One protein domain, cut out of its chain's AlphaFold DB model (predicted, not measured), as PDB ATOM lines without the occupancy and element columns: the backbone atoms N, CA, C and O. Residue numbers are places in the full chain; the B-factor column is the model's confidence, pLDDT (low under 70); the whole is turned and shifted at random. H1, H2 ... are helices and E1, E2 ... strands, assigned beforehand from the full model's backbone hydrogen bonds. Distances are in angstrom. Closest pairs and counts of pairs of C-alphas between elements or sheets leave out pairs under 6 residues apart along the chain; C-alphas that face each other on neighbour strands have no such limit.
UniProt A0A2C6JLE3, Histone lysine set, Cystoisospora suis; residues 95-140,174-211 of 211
ATOM      1  N   CYS A  95      -9.751   9.511 254.463       73.94
ATOM      2  CA  CYS A  95      -9.807   9.598 253.016       73.94
ATOM      3  C   CYS A  95     -10.629   8.406 252.523       73.94
ATOM      4  O   CYS A  95     -10.140   7.281 252.536       73.94
ATOM      5  N   VAL A  96     -11.880   8.649 252.131       82.44
ATOM      6  CA  VAL A  96     -12.681   7.637 251.438       82.44
ATOM      7  C   VAL A  96     -12.050   7.402 250.081       82.44
ATOM      8  O   VAL A  96     -11.920   8.340 249.290       82.44
ATOM      9  N   ASP A  97     -11.706   6.154 249.791       91.25
ATOM     10  CA  ASP A  97     -11.497   5.752 248.410       91.25
ATOM     11  C   ASP A  97     -12.848   5.811 247.686       91.25
ATOM     12  O   ASP A  97     -13.747   5.015 247.943       91.25
ATOM     13  N   ILE A  98     -13.011   6.778 246.785       91.38
ATOM     14  CA  ILE A  98     -14.266   7.013 246.060       91.38
ATOM     15  C   ILE A  98     -14.636   5.883 245.092       91.38
ATOM     16  O   ILE A  98     -15.777   5.825 244.632       91.38
ATOM     17  N   GLU A  99     -13.691   5.009 244.744       94.25
ATOM     18  CA  GLU A  99     -13.937   3.892 243.842       94.25
ATOM     19  C   GLU A  99     -14.477   2.671 244.593       94.25
ATOM     20  O   GLU A  99     -15.469   2.068 244.171       94.25
ATOM     21  N   THR A 100     -13.847   2.321 245.715       95.50
ATOM     22  CA  THR A 100     -14.239   1.156 246.524       95.50
ATOM     23  C   THR A 100     -15.190   1.496 247.670       95.50
ATOM     24  O   THR A 100     -15.877   0.619 248.202       95.50
ATOM     25  N   GLY A 101     -15.257   2.766 248.056       93.38
ATOM     26  CA  GLY A 101     -15.909   3.245 249.268       93.38
ATOM     27  C   GLY A 101     -15.143   2.916 250.551       93.38
ATOM     28  O   GLY A 101     -15.682   3.171 251.621       93.38
ATOM     29  N   SER A 102     -13.947   2.321 250.494       93.38
ATOM     30  CA  SER A 102     -13.197   1.902 251.687       93.38
ATOM     31  C   SER A 102     -12.692   3.095 252.506       93.38
ATOM     32  O   SER A 102     -12.225   4.089 251.949       93.38
ATOM     33  N   PHE A 103     -12.739   2.969 253.835       92.25
ATOM     34  CA  PHE A 103     -11.990   3.820 254.773       92.25
ATOM     35  C   PHE A 103     -10.710   3.144 255.287       92.25
ATOM     36  O   PHE A 103      -9.946   3.758 256.032       92.25
ATOM     37  N   LEU A 104     -10.514   1.868 254.951       91.25
ATOM     38  CA  LEU A 104      -9.385   1.053 255.381       91.25
ATOM     39  C   LEU A 104      -8.279   1.050 254.324       91.25
ATOM     40  O   LEU A 104      -8.527   1.361 253.157       91.25
ATOM     41  N   GLU A 105      -7.076   0.658 254.744       92.12
ATOM     42  CA  GLU A 105      -5.916   0.499 253.866       92.12
ATOM     43  C   GLU A 105      -6.176  -0.509 252.737       92.12
ATOM     44  O   GLU A 105      -6.988  -1.434 252.857       92.12
ATOM     45  N   GLU A 106      -5.469  -0.326 251.621       91.88
ATOM     46  CA  GLU A 106      -5.555  -1.227 250.476       91.88
ATOM     47  C   GLU A 106      -5.221  -2.665 250.896       91.88
ATOM     48  O   GLU A 106      -4.237  -2.925 251.587       91.88
ATOM     49  N   GLY A 107      -6.067  -3.610 250.491       92.62
ATOM     50  CA  GLY A 107      -5.913  -5.021 250.833       92.62
ATOM     51  C   GLY A 107      -6.523  -5.439 252.171       92.62
ATOM     52  O   GLY A 107      -6.613  -6.642 252.392       92.62
ATOM     53  N   ALA A 108      -7.012  -4.517 253.017       93.62
ATOM     54  CA  ALA A 108      -7.699  -4.848 254.277       93.62
ATOM     55  C   ALA A 108      -9.058  -5.552 254.075       93.62
ATOM     56  O   ALA A 108      -9.569  -6.234 254.971       93.62
ATOM     57  N   LEU A 109      -9.648  -5.369 252.892       94.88
ATOM     58  CA  LEU A 109     -10.917  -5.949 252.473       94.88
ATOM     59  C   LEU A 109     -10.745  -6.691 251.155       94.88
ATOM     60  O   LEU A 109     -10.018  -6.255 250.263       94.88
ATOM     61  N   GLU A 110     -11.473  -7.791 251.007       96.06
ATOM     62  CA  GLU A 110     -11.421  -8.617 249.810       96.06
ATOM     63  C   GLU A 110     -12.807  -9.154 249.449       96.06
ATOM     64  O   GLU A 110     -13.592  -9.542 250.317       96.06
ATOM     65  N   VAL A 111     -13.106  -9.200 248.151       97.12
ATOM     66  CA  VAL A 111     -14.336  -9.798 247.622       97.12
ATOM     67  C   VAL A 111     -14.042 -11.222 247.167       97.12
ATOM     68  O   VAL A 111     -13.199 -11.437 246.298       97.12
ATOM     69  N   ARG A 112     -14.762 -12.199 247.721       97.19
ATOM     70  CA  ARG A 112     -14.601 -13.636 247.425       97.19
ATOM     71  C   ARG A 112     -15.954 -14.351 247.358       97.19
ATOM     72  O   ARG A 112     -16.955 -13.760 247.760       97.19
ATOM     73  N   PRO A 113     -16.037 -15.601 246.854       97.31
ATOM     74  CA  PRO A 113     -17.256 -16.403 246.962       97.31
ATOM     75  C   PRO A 113     -17.784 -16.445 248.400       97.31
ATOM     76  O   PRO A 113     -17.024 -16.672 249.340       97.31
ATOM     77  N   SER A 114     -19.083 -16.195 248.564       95.06
ATOM     78  CA  SER A 114     -19.731 -16.178 249.872       95.06
ATOM     79  C   SER A 114     -19.765 -17.577 250.482       95.06
ATOM     80  O   SER A 114     -19.954 -18.572 249.781       95.06
ATOM     81  N   LEU A 115     -19.633 -17.640 251.807       91.31
ATOM     82  CA  LEU A 115     -19.842 -18.869 252.575       91.31
ATOM     83  C   LEU A 115     -21.334 -19.160 252.807       91.31
ATOM     84  O   LEU A 115     -21.683 -20.248 253.259       91.31
ATOM     85  N   ILE A 116     -22.214 -18.208 252.482       88.44
ATOM     86  CA  ILE A 116     -23.665 -18.390 252.536       88.44
ATOM     87  C   ILE A 116     -24.111 -19.083 251.236       88.44
ATOM     88  O   ILE A 116     -23.849 -18.556 250.146       88.44
ATOM     89  N   PRO A 117     -24.799 -20.241 251.311       90.62
ATOM     90  CA  PRO A 117     -25.264 -20.952 250.127       90.62
ATOM     91  C   PRO A 117     -26.077 -20.049 249.195       90.62
ATOM     92  O   PRO A 117     -27.003 -19.364 249.625       90.62
ATOM     93  N   SER A 118     -25.734 -20.065 247.905       91.75
ATOM     94  CA  SER A 118     -26.413 -19.304 246.844       91.75
ATOM     95  C   SER A 118     -26.351 -17.770 246.958       91.75
ATOM     96  O   SER A 118     -26.987 -17.094 246.153       91.75
ATOM     97  N   ALA A 119     -25.567 -17.199 247.881       90.38
ATOM     98  CA  ALA A 119     -25.428 -15.743 248.019       90.38
ATOM     99  C   ALA A 119     -24.492 -15.104 246.970       90.38
ATOM    100  O   ALA A 119     -24.463 -13.887 246.808       90.38
ATOM    101  N   GLY A 120     -23.726 -15.910 246.226       95.19
ATOM    102  CA  GLY A 120     -22.787 -15.413 245.222       95.19
ATOM    103  C   GLY A 120     -21.468 -14.963 245.846       95.19
ATOM    104  O   GLY A 120     -20.674 -15.807 246.253       95.19
ATOM    105  N   LEU A 121     -21.213 -13.655 245.889       96.69
ATOM    106  CA  LEU A 121     -19.981 -13.070 246.437       96.69
ATOM    107  C   LEU A 121     -20.228 -12.459 247.825       96.69
ATOM    108  O   LEU A 121     -21.350 -12.104 248.170       96.69
ATOM    109  N   GLY A 122     -19.174 -12.355 248.627       96.06
ATOM    110  CA  GLY A 122     -19.167 -11.751 249.954       96.06
ATOM    111  C   GLY A 122     -17.947 -10.852 250.150       96.06
ATOM    112  O   GLY A 122     -16.920 -11.041 249.494       96.06
ATOM    113  N   LEU A 123     -18.066  -9.885 251.056       95.69
ATOM    114  CA  LEU A 123     -16.958  -9.059 251.528       95.69
ATOM    115  C   LEU A 123     -16.322  -9.692 252.769       95.69
ATOM    116  O   LEU A 123     -17.028 -10.041 253.714       95.69
ATOM    117  N   PHE A 124     -14.999  -9.811 252.777       94.88
ATOM    118  CA  PHE A 124     -14.233 -10.401 253.869       94.88
ATOM    119  C   PHE A 124     -13.161  -9.436 254.355       94.88
ATOM    120  O   PHE A 124     -12.530  -8.746 253.553       94.88
ATOM    121  N   ALA A 125     -12.922  -9.435 255.663       94.00
ATOM    122  CA  ALA A 125     -11.743  -8.801 256.234       94.00
ATOM    123  C   ALA A 125     -10.532  -9.734 256.079       94.00
ATOM    124  O   ALA A 125     -10.611 -10.930 256.377       94.00
ATOM    125  N   THR A 126      -9.409  -9.199 255.609       93.62
ATOM    126  CA  THR A 126      -8.125  -9.926 255.510       93.62
ATOM    127  C   THR A 126      -7.237  -9.693 256.730       93.62
ATOM    128  O   THR A 126      -6.288 -10.438 256.963       93.62
ATOM    129  N   GLN A 127      -7.570  -8.675 257.521       91.88
ATOM    130  CA  GLN A 127      -6.885  -8.279 258.738       91.88
ATOM    131  C   GLN A 127      -7.890  -8.009 259.856       91.88
ATOM    132  O   GLN A 127      -9.093  -7.881 259.627       91.88
ATOM    133  N   PHE A 128      -7.385  -7.907 261.081       91.69
ATOM    134  CA  PHE A 128      -8.206  -7.527 262.220       91.69
ATOM    135  C   PHE A 128      -8.718  -6.087 262.061       91.69
ATOM    136  O   PHE A 128      -7.932  -5.162 261.857       91.69
ATOM    137  N   ILE A 129     -10.033  -5.908 262.188       87.12
ATOM    138  CA  ILE A 129     -10.691  -4.601 262.201       87.12
ATOM    139  C   ILE A 129     -11.255  -4.399 263.612       87.12
ATOM    140  O   ILE A 129     -12.118  -5.178 264.024       87.12
ATOM    141  N   PRO A 130     -10.782  -3.389 264.365       87.62
ATOM    142  CA  PRO A 130     -11.332  -3.090 265.677       87.62
ATOM    143  C   PRO A 130     -12.823  -2.746 265.613       87.62
ATOM    144  O   PRO A 130     -13.315  -2.168 264.641       87.62
ATOM    145  N   GLU A 131     -13.539  -3.055 266.690       85.69
ATOM    146  CA  GLU A 131     -14.915  -2.601 266.860       85.69
ATOM    147  C   GLU A 131     -15.013  -1.066 266.797       85.69
ATOM    148  O   GLU A 131     -14.139  -0.347 267.283       85.69
ATOM    149  N   GLY A 132     -16.105  -0.559 266.213       85.81
ATOM    150  CA  GLY A 132     -16.393   0.874 266.140       85.81
ATOM    151  C   GLY A 132     -15.668   1.595 265.003       85.81
ATOM    152  O   GLY A 132     -15.815   2.807 264.852       85.81
ATOM    153  N   VAL A 133     -14.901   0.867 264.189       88.94
ATOM    154  CA  VAL A 133     -14.218   1.413 263.014       88.94
ATOM    155  C   VAL A 133     -15.172   1.477 261.824       88.94
ATOM    156  O   VAL A 133     -15.884   0.522 261.518       88.94
ATOM    157  N   TRP A 134     -15.158   2.600 261.108       89.06
ATOM    158  CA  TRP A 134     -15.843   2.734 259.825       89.06
ATOM    159  C   TRP A 134     -15.105   1.936 258.748       89.06
ATOM    160  O   TRP A 134     -13.910   2.126 258.552       89.06
ATOM    161  N   VAL A 135     -15.813   1.042 258.060       91.75
ATOM    162  CA  VAL A 135     -15.220   0.094 257.102       91.75
ATOM    163  C   VAL A 135     -15.334   0.621 255.677       91.75
ATOM    164  O   VAL A 135     -14.325   0.806 254.999       91.75
ATOM    165  N   CYS A 136     -16.557   0.899 255.222       92.19
ATOM    166  CA  CYS A 136     -16.799   1.445 253.890       92.19
ATOM    167  C   CYS A 136     -18.104   2.249 253.799       92.19
ATOM    168  O   CYS A 136     -19.011   2.115 254.624       92.19
ATOM    169  N   GLU A 137     -18.188   3.118 252.798       91.88
ATOM    170  CA  GLU A 137     -19.373   3.889 252.441       91.88
ATOM    171  C   GLU A 137     -20.177   3.159 251.357       91.88
ATOM    172  O   GLU A 137     -19.621   2.578 250.421       91.88
ATOM    173  N   TYR A 138     -21.507   3.194 251.464       92.50
ATOM    174  CA  TYR A 138     -22.378   2.627 250.434       92.50
ATOM    175  C   TYR A 138     -22.539   3.616 249.278       92.50
ATOM    176  O   TYR A 138     -23.449   4.449 249.267       92.50
ATOM    177  N   LEU A 139     -21.630   3.531 248.311       92.94
ATOM    178  CA  LEU A 139     -21.611   4.383 247.126       92.94
ATOM    179  C   LEU A 139     -22.465   3.800 245.994       92.94
ATOM    180  O   LEU A 139     -22.601   2.587 245.845       92.94
ATOM    181  N   GLY A 140     -23.034   4.675 245.168       94.25
ATOM    182  CA  GLY A 140     -23.837   4.261 244.024       94.25
ATOM    183  C   GLY A 140     -24.612   5.403 243.378       94.25
ATOM    184  O   GLY A 140     -24.490   6.570 243.761       94.25
ATOM    185  N   ARG A 174     -16.884  -2.108 241.888       96.81
ATOM    186  CA  ARG A 174     -15.734  -1.938 242.787       96.81
ATOM    187  C   ARG A 174     -16.124  -1.541 244.212       96.81
ATOM    188  O   ARG A 174     -15.312  -1.705 245.111       96.81
ATOM    189  N   VAL A 175     -17.362  -1.094 244.439       96.12
ATOM    190  CA  VAL A 175     -17.823  -0.657 245.764       96.12
ATOM    191  C   VAL A 175     -17.957  -1.857 246.688       96.12
ATOM    192  O   VAL A 175     -18.787  -2.730 246.447       96.12
ATOM    193  N   TYR A 176     -17.184  -1.895 247.771       96.31
ATOM    194  CA  TYR A 176     -17.161  -3.037 248.686       96.31
ATOM    195  C   TYR A 176     -18.489  -3.261 249.397       96.31
ATOM    196  O   TYR A 176     -18.929  -4.401 249.543       96.31
ATOM    197  N   ALA A 177     -19.169  -2.179 249.780       94.69
ATOM    198  CA  ALA A 177     -20.404  -2.252 250.551       94.69
ATOM    199  C   ALA A 177     -21.531  -3.037 249.848       94.69
ATOM    200  O   ALA A 177     -22.422  -3.560 250.513       94.69
ATOM    201  N   ARG A 178     -21.485  -3.175 248.511       95.38
ATOM    202  CA  ARG A 178     -22.467  -3.954 247.735       95.38
ATOM    203  C   ARG A 178     -22.337  -5.470 247.920       95.38
ATOM    204  O   ARG A 178     -23.266  -6.189 247.576       95.38
ATOM    205  N   TYR A 179     -21.177  -5.942 248.378       96.38
ATOM    206  CA  TYR A 179     -20.870  -7.362 248.586       96.38
ATOM    207  C   TYR A 179     -21.068  -7.796 250.040       96.38
ATOM    208  O   TYR A 179     -20.759  -8.929 250.401       96.38
ATOM    209  N   ILE A 180     -21.541  -6.894 250.893       94.19
ATOM    210  CA  ILE A 180     -21.890  -7.226 252.266       94.19
ATOM    211  C   ILE A 180     -23.180  -8.036 252.239       94.19
ATOM    212  O   ILE A 180     -24.183  -7.591 251.680       94.19
ATOM    213  N   ASN A 181     -23.142  -9.218 252.845       92.62
ATOM    214  CA  ASN A 181     -24.303 -10.090 252.899       92.62
ATOM    215  C   ASN A 181     -25.163  -9.767 254.117       92.62
ATOM    216  O   ASN A 181     -24.661  -9.488 255.205       92.62
ATOM    217  N   ASP A 182     -26.469  -9.850 253.921       86.44
ATOM    218  CA  ASP A 182     -27.453  -9.778 254.990       86.44
ATOM    219  C   ASP A 182     -27.672 -11.167 255.599       86.44
ATOM    220  O   ASP A 182     -27.615 -12.179 254.890       86.44
ATOM    221  N   HIS A 183     -27.925 -11.229 256.904       84.50
ATOM    222  CA  HIS A 183     -28.196 -12.487 257.589       84.50
ATOM    223  C   HIS A 183     -29.263 -12.320 258.662       84.50
ATOM    224  O   HIS A 183     -29.241 -11.392 259.464       84.50
ATOM    225  N   PHE A 184     -30.197 -13.269 258.697       84.06
ATOM    226  CA  PHE A 184     -31.337 -13.224 259.614       84.06
ATOM    227  C   PHE A 184     -30.972 -13.592 261.056       84.06
ATOM    228  O   PHE A 184     -31.678 -13.208 261.986       84.06
ATOM    229  N   ASP A 185     -29.902 -14.366 261.249       85.88
ATOM    230  CA  ASP A 185     -29.393 -14.676 262.585       85.88
ATOM    231  C   ASP A 185     -28.503 -13.537 263.087       85.88
ATOM    232  O   ASP A 185     -27.380 -13.361 262.605       85.88
ATOM    233  N   HIS A 186     -29.008 -12.801 264.079       84.75
ATOM    234  CA  HIS A 186     -28.313 -11.679 264.702       84.75
ATOM    235  C   HIS A 186     -26.999 -12.078 265.395       84.75
ATOM    236  O   HIS A 186     -26.117 -11.237 265.541       84.75
ATOM    237  N   SER A 187     -26.844 -13.344 265.802       86.06
ATOM    238  CA  SER A 187     -25.605 -13.837 266.424       86.06
ATOM    239  C   SER A 187     -24.448 -13.980 265.429       86.06
ATOM    240  O   SER A 187     -23.290 -14.037 265.831       86.06
ATOM    241  N   CYS A 188     -24.755 -14.009 264.131       86.50
ATOM    242  CA  CYS A 188     -23.772 -14.115 263.055       86.50
ATOM    243  C   CYS A 188     -23.352 -12.745 262.493       86.50
ATOM    244  O   CYS A 188     -22.577 -12.691 261.540       86.50
ATOM    245  N   LEU A 189     -23.877 -11.646 263.041       87.12
ATOM    246  CA  LEU A 189     -23.601 -10.291 262.569       87.12
ATOM    247  C   LEU A 189     -22.313  -9.746 263.184       87.12
ATOM    248  O   LEU A 189     -22.062  -9.923 264.371       87.12
ATOM    249  N   ASN A 190     -21.522  -9.035 262.386       89.12
ATOM    250  CA  ASN A 190     -20.261  -8.413 262.817       89.12
ATOM    251  C   ASN A 190     -20.057  -6.995 262.253       89.12
ATOM    252  O   ASN A 190     -19.000  -6.378 262.409       89.12
ATOM    253  N   ALA A 191     -21.069  -6.458 261.575       89.69
ATOM    254  CA  ALA A 191     -21.092  -5.086 261.107       89.69
ATOM    255  C   ALA A 191     -22.521  -4.540 261.113       89.69
ATOM    256  O   ALA A 191     -23.500  -5.286 261.134       89.69
ATOM    257  N   ALA A 192     -22.647  -3.216 261.070       88.12
ATOM    258  CA  ALA A 192     -23.938  -2.550 261.005       88.12
ATOM    259  C   ALA A 192     -23.909  -1.373 260.030       88.12
ATOM    260  O   ALA A 192     -22.965  -0.575 259.994       88.12
ATOM    261  N   PHE A 193     -24.991  -1.221 259.266       86.81
ATOM    262  CA  PHE A 193     -25.207  -0.025 258.465       86.81
ATOM    263  C   PHE A 193     -25.678   1.126 259.347       86.81
ATOM    264  O   PHE A 193     -26.755   1.079 259.941       86.81
ATOM    265  N   VAL A 194     -24.904   2.208 259.375       86.69
ATOM    266  CA  VAL A 194     -25.280   3.433 260.074       86.69
ATOM    267  C   VAL A 194     -25.682   4.489 259.056       86.69
ATOM    268  O   VAL A 194     -24.929   4.856 258.150       86.69
ATOM    269  N   LYS A 195     -26.895   5.024 259.210       83.44
ATOM    270  CA  LYS A 195     -27.368   6.141 258.392       83.44
ATOM    271  C   LYS A 195     -26.956   7.475 259.006       83.44
ATOM    272  O   LYS A 195     -27.408   7.820 260.098       83.44
ATOM    273  N   ARG A 196     -26.194   8.284 258.264       76.12
ATOM    274  CA  ARG A 196     -25.891   9.673 258.634       76.12
ATOM    275  C   ARG A 196     -26.806  10.627 257.870       76.12
ATOM    276  O   ARG A 196     -26.887  10.581 256.646       76.12
ATOM    277  N   LYS A 197     -27.498  11.512 258.595       65.69
ATOM    278  CA  LYS A 197     -28.514  12.425 258.031       65.69
ATOM    279  C   LYS A 197     -27.970  13.362 256.939       65.69
ATOM    280  O   LYS A 197     -28.728  13.714 256.043       65.69
ATOM    281  N   ALA A 198     -26.691  13.744 257.007       61.94
ATOM    282  CA  ALA A 198     -26.079  14.698 256.079       61.94
ATOM    283  C   ALA A 198     -25.341  14.033 254.900       61.94
ATOM    284  O   ALA A 198     -25.445  14.506 253.775       61.94
ATOM    285  N   GLU A 199     -24.646  12.915 255.122       57.19
ATOM    286  CA  GLU A 199     -23.577  12.494 254.200       57.19
ATOM    287  C   GLU A 199     -23.894  11.202 253.431       57.19
ATOM    288  O   GLU A 199     -23.628  11.146 252.240       57.19
ATOM    289  N   GLY A 200     -24.625  10.238 253.999       59.69
ATOM    290  CA  GLY A 200     -24.877   8.955 253.331       59.69
ATOM    291  C   GLY A 200     -24.944   7.795 254.320       59.69
ATOM    292  O   GLY A 200     -25.173   8.003 255.517       59.69
ATOM    293  N   PHE A 201     -24.764   6.572 253.823       59.28
ATOM    294  CA  PHE A 201     -24.627   5.382 254.661       59.28
ATOM    295  C   PHE A 201     -23.176   5.010 254.832       59.28
ATOM    296  O   PHE A 201     -22.464   4.838 253.849       59.28
ATOM    297  N   VAL A 202     -22.786   4.795 256.076       60.69
ATOM    298  CA  VAL A 202     -21.449   4.337 256.410       60.69
ATOM    299  C   VAL A 202     -21.597   3.032 257.175       60.69
ATOM    300  O   VAL A 202     -22.441   2.925 258.068       60.69
ATOM    301  N   LEU A 203     -20.831   2.016 256.793       63.28
ATOM    302  CA  LEU A 203     -20.752   0.778 257.548       63.28
ATOM    303  C   LEU A 203     -19.795   0.979 258.717       63.28
ATOM    304  O   LEU A 203     -18.614   1.247 258.502       63.28
ATOM    305  N   SER A 204     -20.296   0.826 259.939       57.34
ATOM    306  CA  SER A 204     -19.443   0.678 261.117       57.34
ATOM    307  C   SER A 204     -19.259  -0.813 261.370       57.34
ATOM    308  O   SER A 204     -20.245  -1.548 261.442       57.34
ATOM    309  N   GLY A 205     -18.018  -1.272 261.512       52.47
ATOM    310  CA  GLY A 205     -17.734  -2.585 262.089       52.47
ATOM    311  C   GLY A 205     -18.234  -2.617 263.535       52.47
ATOM    312  O   GLY A 205     -18.126  -1.604 264.237       52.47
ATOM    313  N   VAL A 206     -18.825  -3.733 263.976       55.84
ATOM    314  CA  VAL A 206     -19.368  -3.853 265.339       55.84
ATOM    315  C   VAL A 206     -18.963  -5.165 266.002       55.84
ATOM    316  O   VAL A 206     -18.997  -6.228 265.392       55.84
ATOM    317  N   SER A 207     -18.591  -4.994 267.271       45.50
ATOM    318  CA  SER A 207     -18.356  -5.923 268.373       45.50
ATOM    319  C   SER A 207     -18.322  -7.407 268.058       45.50
ATOM    320  O   SER A 207     -19.355  -8.059 267.917       45.50
ATOM    321  N   LEU A 208     -17.125  -7.984 268.144       41.56
ATOM    322  CA  LEU A 208     -17.027  -9.346 268.645       41.56
ATOM    323  C   LEU A 208     -17.167  -9.260 270.167       41.56
ATOM    324  O   LEU A 208     -16.166  -9.135 270.875       41.56
ATOM    325  N   SER A 209     -18.400  -9.320 270.682       39.47
ATOM    326  CA  SER A 209     -18.587  -9.664 272.090       39.47
ATOM    327  C   SER A 209     -17.966 -11.044 272.278       39.47
ATOM    328  O   SER A 209     -18.487 -12.041 271.773       39.47
ATOM    329  N   SER A 210     -16.799 -11.074 272.918       37.53
ATOM    330  CA  SER A 210     -16.071 -12.302 273.213       37.53
ATOM    331  C   SER A 210     -17.008 -13.210 274.009       37.53
ATOM    332  O   SER A 210     -17.417 -12.845 275.110       37.53
ATOM    333  N   SER A 211     -17.422 -14.322 273.401       37.28
ATOM    334  CA  SER A 211     -18.149 -15.395 274.090       37.28
ATOM    335  C   SER A 211     -17.157 -16.304 274.794       37.28
ATOM    336  O   SER A 211     -16.101 -16.577 274.175       37.28
TER     337      SER A 211
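AT A GLANCE: This is residues 95 to 140 and 174 to 211 of the 211 residues of the protein "Histone lysine set" of Cystoisospora suis (UniProt A0A2C6JLE3). Little regular structure shows in this rounded domain: a hairpin, E1 and E2, and a small sheet, E3, E5, E4 in order, with short helix H1 between them. The printed part has 84 residues, 30 in named elements, mostly strand, ordered E1, E2, E3, H1, E4, E5. Both sheets are antiparallel; the whole is compact, radius of gyration of the C-alphas 12.6 A, spanning 32 by 26 by 24 A.

HOW THE PARTS SIT: Past unnamed residues 95 to 108, find hairpin E1, residues 109 to 113, and E2, residues 121 to 125, with N 110 and O 124 within hydrogen-bond range at 2.9 A. E3, residues 134 to 137, neighbours E5, residues 200 to 205: N 135 and O 203, 2.8 A. H1, residues 176 to 179, only grazes that sheet with residues 176 to 178; its closest C-alphas to E2 are Tyr 179 and Gly 122, 4.9 A. H1 is too short for an O i to N i+4 pair. E4, residues 191 to 196, forms a hairpin with E5: N 192 and O 204, 2.9 A.

IN THESE COORDINATES: Find E1's first C-alpha at (-10.917, -5.949, 252.473); E5, 16.2 A long, ends at (-17.734, -2.585, 262.089).

THE WHOLE: Residues 141 to 173 are cut out, C-alphas 140 and 174 lying 10.3 A apart. The H1 to E4 link is long; pLDDT is under 70 at residues 197 to 211.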